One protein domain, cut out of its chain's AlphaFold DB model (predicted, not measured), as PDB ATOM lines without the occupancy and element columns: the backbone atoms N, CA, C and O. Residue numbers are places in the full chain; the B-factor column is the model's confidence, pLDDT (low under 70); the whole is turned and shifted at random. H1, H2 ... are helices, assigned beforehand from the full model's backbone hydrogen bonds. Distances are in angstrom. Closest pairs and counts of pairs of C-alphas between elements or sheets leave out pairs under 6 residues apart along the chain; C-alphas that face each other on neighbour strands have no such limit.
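Overview. This is residues 87 to 167 of the 172 residues of the protein "Hypothetical protein" of Adineta steineri (UniProt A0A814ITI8). Four helices are strung out one after another as an open zigzag, each meeting its neighbours along the chain, with no common core. H1 and H2 make a V at one end of the long axis, H3 runs from H2 along that axis as a straight bridge, and H4 turns back at a corner by the last residue of H3. Residues 87 to 98, of which 93 to 98 belong to H1, stick out free at the end away from H4. The printed part has 81 residues with four named helices in the order H1, H2, H3, H4 and no named strand, and its class is all helix. It is only just loose, close to extended, with a radius of gyration of the C-alphas of 17.6 A, and its outline is flat, spanning 54 by 30 by 16 A.

Along the chain. The printed part begins at Ser 87, with C-alpha 87 at (-2.626, 15.342, -116.224). H1 is residues 93 to 106, 20.5 A from first to last C-alpha, beginning with C-alpha 93 at (-6.871, 8.102, -112.729). H2 is residues 115 to 127, 18.6 A long. H3, the longest helix by residues, is residues 131 to 145 and measures 20.8 A. H4 is residues 155 to 165, 15.3 A long, ending with C-alpha 165 at (14.217, -18.220, -94.972).

Arrangement. H1 touches H2 with residues 102 to 106 alone, and the closest C-alphas, those of Tyr 106 and Gly 117, are 5.0 A apart. The two run opposite ways at a steep tilt of 47 degrees. H2 touches H3 with residues 120 to 124 alone, meeting residues 131 to 134 of H3; the closest C-alphas are those of Ser 124 and Trp 131, 5.6 A apart. Their lines are about perpendicular, at 79 degrees. H3 touches H4 with residue 145 alone: the closest C-alphas, those of Leu 145 and Glu 157, are 5.6 A apart. These two run opposite ways at a steep tilt of 62 degrees. The helix packing is mostly crossed. H1 is apart from H3 and H4, and H2 is apart from H4. In H2, H3 and H4 every O i to N i+4 pair is within hydrogen-bond range, and in H1 9 of 10 are.

Size, cuts and confidence. The two C-alphas farthest apart are those of Ser 87 and Asn 148, at 55.8 A. Without the stretch that stands free, the body has 69 residues and spans 44 by 26 by 16 A. The printed part has no cut. The link from H2 to H3 is tight, with 3 residues; those from H1 to H2, with 8, and from H3 to H4, with 9, are short, and no link is long. The mean pLDDT of the printed part is 90.8, and residue 167 alone is under 70.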
ATOM      1  N   SER A  87      -3.266  14.442-115.256       91.94
ATOM      2  CA  SER A  87      -2.626  15.342-116.224       91.94
ATOM      3  C   SER A  87      -1.270  15.875-115.751       91.94
ATOM      4  O   SER A  87      -0.375  16.058-116.572       91.94
ATOM      5  N   LEU A  88      -1.089  16.090-114.443       93.38
ATOM      6  CA  LEU A  88       0.159  16.616-113.879       93.38
ATOM      7  C   LEU A  88       1.269  15.567-113.737       93.38
ATOM      8  O   LEU A  88       2.445  15.909-113.810       93.38
ATOM      9  N   THR A  89       0.911  14.308-113.493       92.44
ATOM     10  CA  THR A  89       1.880  13.246-113.164       92.44
ATOM     11  C   THR A  89       2.066  12.231-114.288       92.44
ATOM     12  O   THR A  89       3.050  11.495-114.281       92.44
ATOM     13  N   GLY A  90       1.123  12.155-115.233       92.94
ATOM     14  CA  GLY A  90       1.064  11.111-116.256       92.94
ATOM     15  C   GLY A  90       0.525   9.767-115.752       92.94
ATOM     16  O   GLY A  90       0.471   8.809-116.520       92.94
ATOM     17  N   TRP A  91       0.118   9.671-114.483       91.12
ATOM     18  CA  TRP A  91      -0.477   8.457-113.924       91.12
ATOM     19  C   TRP A  91      -1.936   8.315-114.347       91.12
ATOM     20  O   TRP A  91      -2.636   9.309-114.546       91.12
ATOM     21  N   SER A  92      -2.430   7.081-114.454       92.19
ATOM     22  CA  SER A  92      -3.843   6.850-114.751       92.19
ATOM     23  C   SER A  92      -4.720   7.274-113.562       92.19
ATOM     24  O   SER A  92      -4.327   7.124-112.402       92.19
ATOM     25  N   SER A  93      -5.929   7.791-113.817       88.31
ATOM     26  CA  SER A  93      -6.871   8.102-112.729       88.31
ATOM     27  C   SER A  93      -7.162   6.891-111.822       88.31
ATOM     28  O   SER A  93      -7.190   7.093-110.608       88.31
ATOM     29  N   PRO A  94      -7.306   5.647-112.335       88.56
ATOM     30  CA  PRO A  94      -7.405   4.458-111.486       88.56
ATOM     31  C   PRO A  94      -6.197   4.240-110.566       88.56
ATOM     32  O   PRO A  94      -6.378   3.940-109.388       88.56
ATOM     33  N   ASP A  95      -4.969   4.426-111.062       87.62
ATOM     34  CA  ASP A  95      -3.770   4.279-110.229       87.62
ATOM     35  C   ASP A  95      -3.702   5.360-109.148       87.62
ATOM     36  O   ASP A  95      -3.367   5.069-108.002       87.62
ATOM     37  N   ILE A  96      -4.080   6.597-109.479       88.19
ATOM     38  CA  ILE A  96      -4.152   7.694-108.507       88.19
ATOM     39  C   ILE A  96      -5.198   7.399-107.429       88.19
ATOM     40  O   ILE A  96      -4.933   7.611-106.250       88.19
ATOM     41  N   GLN A  97      -6.367   6.875-107.804       86.19
ATOM     42  CA  GLN A  97      -7.400   6.472-106.845       86.19
ATOM     43  C   GLN A  97      -6.937   5.317-105.949       86.19
ATOM     44  O   GLN A  97      -7.230   5.319-104.749       86.19
ATOM     45  N   ARG A  98      -6.184   4.354-106.502       84.25
ATOM     46  CA  ARG A  98      -5.560   3.278-105.718       84.25
ATOM     47  C   ARG A  98      -4.583   3.857-104.696       84.25
ATOM     48  O   ARG A  98      -4.755   3.627-103.504       84.25
ATOM     49  N   LEU A  99      -3.630   4.676-105.144       86.00
ATOM     50  CA  LEU A  99      -2.643   5.321-104.272       86.00
ATOM     51  C   LEU A  99      -3.281   6.212-103.207       86.00
ATOM     52  O   LEU A  99      -2.801   6.292-102.083       86.00
ATOM     53  N   GLN A 100      -4.365   6.895-103.549       87.44
ATOM     54  CA  GLN A 100      -5.096   7.726-102.609       87.44
ATOM     55  C   GLN A 100      -5.790   6.896-101.531       87.44
ATOM     56  O   GLN A 100      -5.732   7.256-100.358       87.44
ATOM     57  N   SER A 101      -6.413   5.780-101.917       85.31
ATOM     58  CA  SER A 101      -6.987   4.823-100.966       85.31
ATOM     59  C   SER A 101      -5.911   4.281-100.023       85.31
ATOM     60  O   SER A 101      -6.128   4.226 -98.816       85.31
ATOM     61  N   GLU A 102      -4.729   3.958-100.558       85.38
ATOM     62  CA  GLU A 102      -3.574   3.540 -99.759       85.38
ATOM     63  C   GLU A 102      -3.118   4.654 -98.809       85.38
ATOM     64  O   GLU A 102      -2.998   4.418 -97.613       85.38
ATOM     65  N   PHE A 103      -2.922   5.882 -99.295       90.31
ATOM     66  CA  PHE A 103      -2.501   7.026 -98.480       90.31
ATOM     67  C   PHE A 103      -3.458   7.288 -97.311       90.31
ATOM     68  O   PHE A 103      -3.021   7.462 -96.172       90.31
ATOM     69  N   LEU A 104      -4.765   7.282 -97.582       88.31
ATOM     70  CA  LEU A 104      -5.796   7.548 -96.580       88.31
ATOM     71  C   LEU A 104      -5.867   6.472 -95.494       88.31
ATOM     72  O   LEU A 104      -6.254   6.793 -94.375       88.31
ATOM     73  N   ALA A 105      -5.437   5.239 -95.776       86.25
ATOM     74  CA  ALA A 105      -5.355   4.189 -94.761       86.25
ATOM     75  C   ALA A 105      -4.364   4.525 -93.627       86.25
ATOM     76  O   ALA A 105      -4.496   4.001 -92.522       86.25
ATOM     77  N   TYR A 106      -3.400   5.420 -93.874       88.12
ATOM     78  CA  TYR A 106      -2.382   5.825 -92.893       88.12
ATOM     79  C   TYR A 106      -2.431   7.312 -92.536       88.12
ATOM     80  O   TYR A 106      -1.647   7.771 -91.700       88.12
ATOM     81  N   ALA A 107      -3.314   8.079 -93.171       88.12
ATOM     82  CA  ALA A 107      -3.508   9.482 -92.857       88.12
ATOM     83  C   ALA A 107      -4.323   9.627 -91.566       88.12
ATOM     84  O   ALA A 107      -5.259   8.876 -91.299       88.12
ATOM     85  N   ASN A 108      -3.989  10.630 -90.759       86.50
ATOM     86  CA  ASN A 108      -4.830  11.016 -89.630       86.50
ATOM     87  C   ASN A 108      -6.134  11.693 -90.124       86.50
ATOM     88  O   ASN A 108      -6.262  11.987 -91.315       86.50
ATOM     89  N   PRO A 109      -7.094  12.017 -89.237       86.31
ATOM     90  CA  PRO A 109      -8.343  12.679 -89.637       86.31
ATOM     91  C   PRO A 109      -8.169  14.024 -90.361       86.31
ATOM     92  O   PRO A 109      -9.086  14.466 -91.042       86.31
ATOM     93  N   ASN A 110      -7.002  14.668 -90.243       85.56
ATOM     94  CA  ASN A 110      -6.674  15.895 -90.971       85.56
ATOM     95  C   ASN A 110      -6.088  15.625 -92.372       85.56
ATOM     96  O   ASN A 110      -5.653  16.563 -93.034       85.56
ATOM     97  N   GLY A 111      -6.018  14.366 -92.818       85.94
ATOM     98  CA  GLY A 111      -5.445  13.990 -94.113       85.94
ATOM     99  C   GLY A 111      -3.914  14.041 -94.157       85.94
ATOM    100  O   GLY A 111      -3.338  14.075 -95.241       85.94
ATOM    101  N   ILE A 112      -3.243  14.058 -93.001       87.56
ATOM    102  CA  ILE A 112      -1.780  14.125 -92.915       87.56
ATOM    103  C   ILE A 112      -1.235  12.755 -92.521       87.56
ATOM    104  O   ILE A 112      -1.636  12.181 -91.507       87.56
ATOM    105  N   VAL A 113      -0.280  12.259 -93.302       91.62
ATOM    106  CA  VAL A 113       0.514  11.076 -92.968       91.62
ATOM    107  C   VAL A 113       1.730  11.513 -92.159       91.62
ATOM    108  O   VAL A 113       2.504  12.371 -92.588       91.62
ATOM    109  N   ASP A 114       1.903  10.927 -90.978       94.69
ATOM    110  CA  ASP A 114       3.083  11.166 -90.153       94.69
ATOM    111  C   ASP A 114       4.285  10.310 -90.602       94.69
ATOM    112  O   ASP A 114       4.236   9.542 -91.567       94.69
ATOM    113  N   ARG A 115       5.404  10.420 -89.881       96.88
ATOM    114  CA  ARG A 115       6.625   9.660 -90.189       96.88
ATOM    115  C   ARG A 115       6.404   8.142 -90.174       96.88
ATOM    116  O   ARG A 115       7.012   7.440 -90.981       96.88
ATOM    117  N   ASN A 116       5.600   7.627 -89.247       95.19
ATOM    118  CA  ASN A 116       5.355   6.192 -89.127       95.19
ATOM    119  C   ASN A 116       4.398   5.712 -90.219       95.19
ATOM    120  O   ASN A 116       4.677   4.693 -90.847       95.19
ATOM    121  N   GLY A 117       3.339   6.468 -90.507       94.19
ATOM    122  CA  GLY A 117       2.438   6.203 -91.624       94.19
ATOM    123  C   GLY A 117       3.182   6.177 -92.960       94.19
ATOM    124  O   GLY A 117       3.006   5.242 -93.738       94.19
ATOM    125  N   PHE A 118       4.111   7.114 -93.188       95.50
ATOM    126  CA  PHE A 118       4.931   7.121 -94.402       95.50
ATOM    127  C   PHE A 118       5.834   5.886 -94.501       95.50
ATOM    128  O   PHE A 118       5.948   5.294 -95.570       95.50
ATOM    129  N   ARG A 119       6.457   5.453 -93.394       96.25
ATOM    130  CA  ARG A 119       7.266   4.220 -93.370       96.25
ATOM    131  C   ARG A 119       6.436   2.996 -93.748       96.25
ATOM    132  O   ARG A 119       6.893   2.193 -94.557       96.25
ATOM    133  N   ARG A 120       5.229   2.868 -93.189       93.94
ATOM    134  CA  ARG A 120       4.316   1.760 -93.499       93.94
ATOM    135  C   ARG A 120       3.907   1.773 -94.966       93.94
ATOM    136  O   ARG A 120       4.016   0.737 -95.615       93.94
ATOM    137  N   LEU A 121       3.528   2.939 -95.492       92.81
ATOM    138  CA  LEU A 121       3.228   3.134 -96.913       92.81
ATOM    139  C   LEU A 121       4.400   2.720 -97.798       92.81
ATOM    140  O   LEU A 121       4.238   1.876 -98.668       92.81
ATOM    141  N   TYR A 122       5.591   3.254 -97.534       93.50
ATOM    142  CA  TYR A 122       6.781   2.985 -98.334       93.50
ATOM    143  C   TYR A 122       7.122   1.489 -98.387       93.50
ATOM    144  O   TYR A 122       7.324   0.944 -99.469       93.50
ATOM    145  N   ILE A 123       7.127   0.804 -97.238       93.50
ATOM    146  CA  ILE A 123       7.384  -0.644 -97.175       93.50
ATOM    147  C   ILE A 123       6.279  -1.431 -97.894       93.50
ATOM    148  O   ILE A 123       6.583  -2.348 -98.655       93.50
ATOM    149  N   SER A 124       5.011  -1.060 -97.692       90.12
ATOM    150  CA  SER A 124       3.861  -1.696 -98.353       90.12
ATOM    151  C   SER A 124       3.966  -1.600 -99.877       90.12
ATOM    152  O   SER A 124       3.797  -2.598-100.576       90.12
ATOM    153  N   SER A 125       4.342  -0.425-100.396       88.31
ATOM    154  CA  SER A 125       4.565  -0.215-101.827       88.31
ATOM    155  C   SER A 125       5.756  -1.018-102.360       88.31
ATOM    156  O   SER A 125       5.652  -1.600-103.435       88.31
ATOM    157  N   LEU A 126       6.870  -1.100-101.618       92.00
ATOM    158  CA  LEU A 126       8.040  -1.898-102.019       92.00
ATOM    159  C   LEU A 126       7.725  -3.393-102.129       92.00
ATOM    160  O   LEU A 126       8.255  -4.073-103.006       92.00
ATOM    161  N   LEU A 127       6.885  -3.902-101.231       91.88
ATOM    162  CA  LEU A 127       6.522  -5.316-101.168       91.88
ATOM    163  C   LEU A 127       5.233  -5.641-101.937       91.88
ATOM    164  O   LEU A 127       4.831  -6.803-101.974       91.88
ATOM    165  N   ASN A 128       4.591  -4.635-102.541       89.50
ATOM    166  CA  ASN A 128       3.307  -4.749-103.233       89.50
ATOM    167  C   ASN A 128       2.247  -5.509-102.405       89.50
ATOM    168  O   ASN A 128       1.572  -6.417-102.892       89.50
ATOM    169  N   THR A 129       2.145  -5.180-101.118       90.38
ATOM    170  CA  THR A 129       1.215  -5.815-100.173       90.38
ATOM    171  C   THR A 129       0.828  -4.829 -99.074       90.38
ATOM    172  O   THR A 129       1.539  -3.856 -98.842       90.38
ATOM    173  N   SER A 130      -0.297  -5.051 -98.392       89.62
ATOM    174  CA  SER A 130      -0.741  -4.158 -97.318       89.62
ATOM    175  C   SER A 130       0.096  -4.328 -96.047       89.62
ATOM    176  O   SER A 130       0.633  -5.410 -95.777       89.62
ATOM    177  N   TRP A 131       0.165  -3.276 -95.229       90.75
ATOM    178  CA  TRP A 131       0.866  -3.321 -93.947       90.75
ATOM    179  C   TRP A 131       0.304  -4.400 -93.019       90.75
ATOM    180  O   TRP A 131       1.073  -5.095 -92.369       90.75
ATOM    181  N   GLU A 132      -1.012  -4.611 -93.003       91.25
ATOM    182  CA  GLU A 132      -1.654  -5.634 -92.167       91.25
ATOM    183  C   GLU A 132      -1.194  -7.043 -92.547       91.25
ATOM    184  O   GLU A 132      -1.007  -7.895 -91.678       91.25
ATOM    185  N   ASN A 133      -0.998  -7.301 -93.842       92.38
ATOM    186  CA  ASN A 133      -0.470  -8.577 -94.307       92.38
ATOM    187  C   ASN A 133       1.019  -8.717 -93.975       92.38
ATOM    188  O   ASN A 133       1.443  -9.799 -93.574       92.38
ATOM    189  N   ILE A 134       1.802  -7.640 -94.102       93.38
ATOM    190  CA  ILE A 134       3.215  -7.622 -93.689       93.38
ATOM    191  C   ILE A 134       3.328  -7.936 -92.199       93.38
ATOM    192  O   ILE A 134       4.076  -8.831 -91.820       93.38
ATOM    193  N   GLU A 135       2.558  -7.241 -91.366       94.00
ATOM    194  CA  GLU A 135       2.557  -7.391 -89.915       94.00
ATOM    195  C   GLU A 135       2.088  -8.788 -89.502       94.00
ATOM    196  O   GLU A 135       2.757  -9.451 -88.715       94.00
ATOM    197  N   ARG A 136       1.012  -9.302 -90.114       94.81
ATOM    198  CA  ARG A 136       0.545 -10.677 -89.884       94.81
ATOM    199  C   ARG A 136       1.605 -11.716 -90.246       94.81
ATOM    200  O   ARG A 136       1.813 -12.660 -89.489       94.81
ATOM    201  N   ASN A 137       2.262 -11.562 -91.394       93.44
ATOM    202  CA  ASN A 137       3.292 -12.498 -91.843       93.44
ATOM    203  C   ASN A 137       4.547 -12.415 -90.966       93.44
ATOM    204  O   ASN A 137       5.131 -13.449 -90.637       93.44
ATOM    205  N   ALA A 138       4.946 -11.207 -90.564       93.44
ATOM    206  CA  ALA A 138       6.065 -10.985 -89.657       93.44
ATOM    207  C   ALA A 138       5.797 -11.616 -88.285       93.44
ATOM    208  O   ALA A 138       6.643 -12.354 -87.791       93.44
ATOM    209  N   GLU A 139       4.605 -11.416 -87.720       95.19
ATOM    210  CA  GLU A 139       4.185 -12.006 -86.444       95.19
ATOM    211  C   GLU A 139       4.127 -13.539 -86.512       95.19
ATOM    212  O   GLU A 139       4.638 -14.231 -85.632       95.19
ATOM    213  N   ALA A 140       3.552 -14.101 -87.581       92.56
ATOM    214  CA  ALA A 140       3.525 -15.549 -87.780       92.56
ATOM    215  C   ALA A 140       4.942 -16.134 -87.887       92.56
ATOM    216  O   ALA A 140       5.234 -17.178 -87.300       92.56
ATOM    217  N   THR A 141       5.836 -15.436 -88.595       92.88
ATOM    218  CA  THR A 141       7.247 -15.821 -88.700       92.88
ATOM    219  C   THR A 141       7.918 -15.743 -87.335       92.88
ATOM    220  O   THR A 141       8.517 -16.726 -86.913       92.88
ATOM    221  N   PHE A 142       7.757 -14.637 -86.608       94.88
ATOM    222  CA  PHE A 142       8.312 -14.439 -85.270       94.88
ATOM    223  C   PHE A 142       7.928 -15.580 -84.324       94.88
ATOM    224  O   PHE A 142       8.805 -16.221 -83.757       94.88
ATOM    225  N   ARG A 143       6.639 -15.930 -84.246       93.50
ATOM    226  CA  ARG A 143       6.152 -17.045 -83.411       93.50
ATOM    227  C   ARG A 143       6.733 -18.403 -83.790       93.50
ATOM    228  O   ARG A 143       6.837 -19.280 -82.945       93.50
ATOM    229  N   SER A 144       7.074 -18.602 -85.063       93.06
ATOM    230  CA  SER A 144       7.716 -19.842 -85.516       93.06
ATOM    231  C   SER A 144       9.206 -19.920 -85.153       93.06
ATOM    232  O   SER A 144       9.793 -21.006 -85.212       93.06
ATOM    233  N   LEU A 145       9.815 -18.774 -84.828       94.31
ATOM    234  CA  LEU A 145      11.219 -18.641 -84.447       94.31
ATOM    235  C   LEU A 145      11.410 -18.567 -82.930       94.31
ATOM    236  O   LEU A 145      12.415 -19.081 -82.457       94.31
ATOM    237  N   ASP A 146      10.459 -17.983 -82.199       95.50
ATOM    238  CA  ASP A 146      10.426 -17.925 -80.731       95.50
ATOM    239  C   ASP A 146      10.033 -19.302 -80.167       95.50
ATOM    240  O   ASP A 146       8.886 -19.562 -79.791       95.50
ATOM    241  N   VAL A 147      10.982 -20.243 -80.201       91.19
ATOM    242  CA  VAL A 147      10.763 -21.653 -79.844       91.19
ATOM    243  C   VAL A 147      10.493 -21.783 -78.349       91.19
ATOM    244  O   VAL A 147       9.712 -22.641 -77.930       91.19
ATOM    245  N   ASN A 148      11.143 -20.942 -77.546       92.94
ATOM    246  CA  ASN A 148      11.011 -20.948 -76.093       92.94
ATOM    247  C   ASN A 148       9.851 -20.073 -75.568       92.94
ATOM    248  O   ASN A 148       9.587 -20.107 -74.366       92.94
ATOM    249  N   GLN A 149       9.125 -19.373 -76.450       93.25
ATOM    250  CA  GLN A 149       7.959 -18.532 -76.145       93.25
ATOM    251  C   GLN A 149       8.257 -17.429 -75.127       93.25
ATOM    252  O   GLN A 149       7.439 -17.114 -74.256       93.25
ATOM    253  N   THR A 150       9.447 -16.846 -75.212       95.25
ATOM    254  CA  THR A 150       9.850 -15.758 -74.315       95.25
ATOM    255  C   THR A 150       9.289 -14.405 -74.745       95.25
ATOM    256  O   THR A 150       9.340 -13.450 -73.966       95.25
ATOM    257  N   GLY A 151       8.733 -14.302 -75.957       94.69
ATOM    258  CA  GLY A 151       8.317 -13.038 -76.559       94.69
ATOM    259  C   GLY A 151       9.488 -12.231 -77.126       94.69
ATOM    260  O   GLY A 151       9.313 -11.064 -77.479       94.69
ATOM    261  N   GLY A 152      10.676 -12.832 -77.218       94.25
ATOM    262  CA  GLY A 152      11.869 -12.285 -77.858       94.25
ATOM    263  C   GLY A 152      12.548 -13.358 -78.705       94.25
ATOM    264  O   GLY A 152      12.270 -14.536 -78.539       94.25
ATOM    265  N   LEU A 153      13.434 -12.948 -79.613       96.31
ATOM    266  CA  LEU A 153      14.320 -13.883 -80.308       96.31
ATOM    267  C   LEU A 153      15.723 -13.725 -79.754       96.31
ATOM    268  O   LEU A 153      16.286 -12.624 -79.796       96.31
ATOM    269  N   ASP A 154      16.299 -14.818 -79.273       96.31
ATOM    270  CA  ASP A 154      17.733 -14.861 -79.047       96.31
ATOM    271  C   ASP A 154      18.503 -15.022 -80.373       96.31
ATOM    272  O   ASP A 154      17.944 -15.183 -81.465       96.31
ATOM    273  N   PHE A 155      19.831 -14.929 -80.297       96.00
ATOM    274  CA  PHE A 155      20.669 -15.010 -81.490       96.00
ATOM    275  C   PHE A 155      20.580 -16.375 -82.195       96.00
ATOM    276  O   PHE A 155      20.641 -16.427 -83.422       96.00
ATOM    277  N   ASN A 156      20.411 -17.474 -81.456       95.06
ATOM    278  CA  ASN A 156      20.295 -18.805 -82.049       95.06
ATOM    279  C   ASN A 156      18.971 -18.940 -82.809       95.06
ATOM    280  O   ASN A 156      18.960 -19.423 -83.942       95.06
ATOM    281  N   GLU A 157      17.871 -18.468 -82.223       95.56
ATOM    282  CA  GLU A 157      16.549 -18.446 -82.856       95.56
ATOM    283  C   GLU A 157      16.546 -17.593 -84.132       95.56
ATOM    284  O   GLU A 157      16.053 -18.028 -85.180       95.56
ATOM    285  N   TYR A 158      17.195 -16.424 -84.090       94.50
ATOM    286  CA  TYR A 158      17.404 -15.582 -85.268       94.50
ATOM    287  C   TYR A 158      18.192 -16.306 -86.371       94.50
ATOM    288  O   TYR A 158      17.754 -16.343 -87.523       94.50
ATOM    289  N   MET A 159      19.324 -16.935 -86.031       93.81
ATOM    290  CA  MET A 159      20.172 -17.649 -86.996       93.81
ATOM    291  C   MET A 159      19.455 -18.839 -87.646       93.81
ATOM    292  O   MET A 159      19.571 -19.062 -88.859       93.81
ATOM    293  N   ILE A 160      18.669 -19.585 -86.866       87.75
ATOM    294  CA  ILE A 160      17.817 -20.663 -87.378       87.75
ATOM    295  C   ILE A 160      16.787 -20.092 -88.359       87.75
ATOM    296  O   ILE A 160      16.589 -20.650 -89.441       87.75
ATOM    297  N   GLY A 161      16.169 -18.957 -88.021       88.69
ATOM    298  CA  GLY A 161      15.229 -18.270 -88.900       88.69
ATOM    299  C   GLY A 161      15.844 -17.838 -90.225       88.69
ATOM    300  O   GLY A 161      15.297 -18.155 -91.281       88.69
ATOM    301  N   CYS A 162      17.010 -17.191 -90.195       88.75
ATOM    302  CA  CYS A 162      17.740 -16.809 -91.405       88.75
ATOM    303  C   CYS A 162      18.046 -18.015 -92.299       88.75
ATOM    304  O   CYS A 162      17.860 -17.937 -93.515       88.75
ATOM    305  N   THR A 163      18.448 -19.143 -91.708       88.38
ATOM    306  CA  THR A 163      18.736 -20.378 -92.453       88.38
ATOM    307  C   THR A 163      17.483 -20.922 -93.143       88.38
ATOM    308  O   THR A 163      17.520 -21.259 -94.325       88.38
ATOM    309  N   ARG A 164      16.342 -20.948 -92.440       83.94
ATOM    310  CA  ARG A 164      15.058 -21.414 -92.994       83.94
ATOM    311  C   ARG A 164      14.542 -20.514 -94.119       83.94
ATOM    312  O   ARG A 164      14.028 -21.023 -95.109       83.94
ATOM    313  N   MET A 165      14.692 -19.196 -93.983       82.56
ATOM    314  CA  MET A 165      14.217 -18.220 -94.972       82.56
ATOM    315  C   MET A 165      15.103 -18.140 -96.222       82.56
ATOM    316  O   MET A 165      14.605 -17.831 -97.300       82.56
ATOM    317  N   SER A 166      16.401 -18.431 -96.102       79.19
ATOM    318  CA  SER A 166      17.358 -18.296 -97.214       79.19
ATOM    319  C   SER A 166      17.351 -19.481 -98.188       79.19
ATOM    320  O   SER A 166      18.024 -19.423 -99.212       79.19
ATOM    321  N   GLY A 167      16.611 -20.557 -97.896       64.62
ATOM    322  CA  GLY A 167      16.354 -21.651 -98.842       64.62
ATOM    323  C   GLY A 167      17.589 -22.363 -99.415       64.62
ATOM    324  O   GLY A 167      17.474 -23.042-100.434       64.62
TER     325      GLY A 167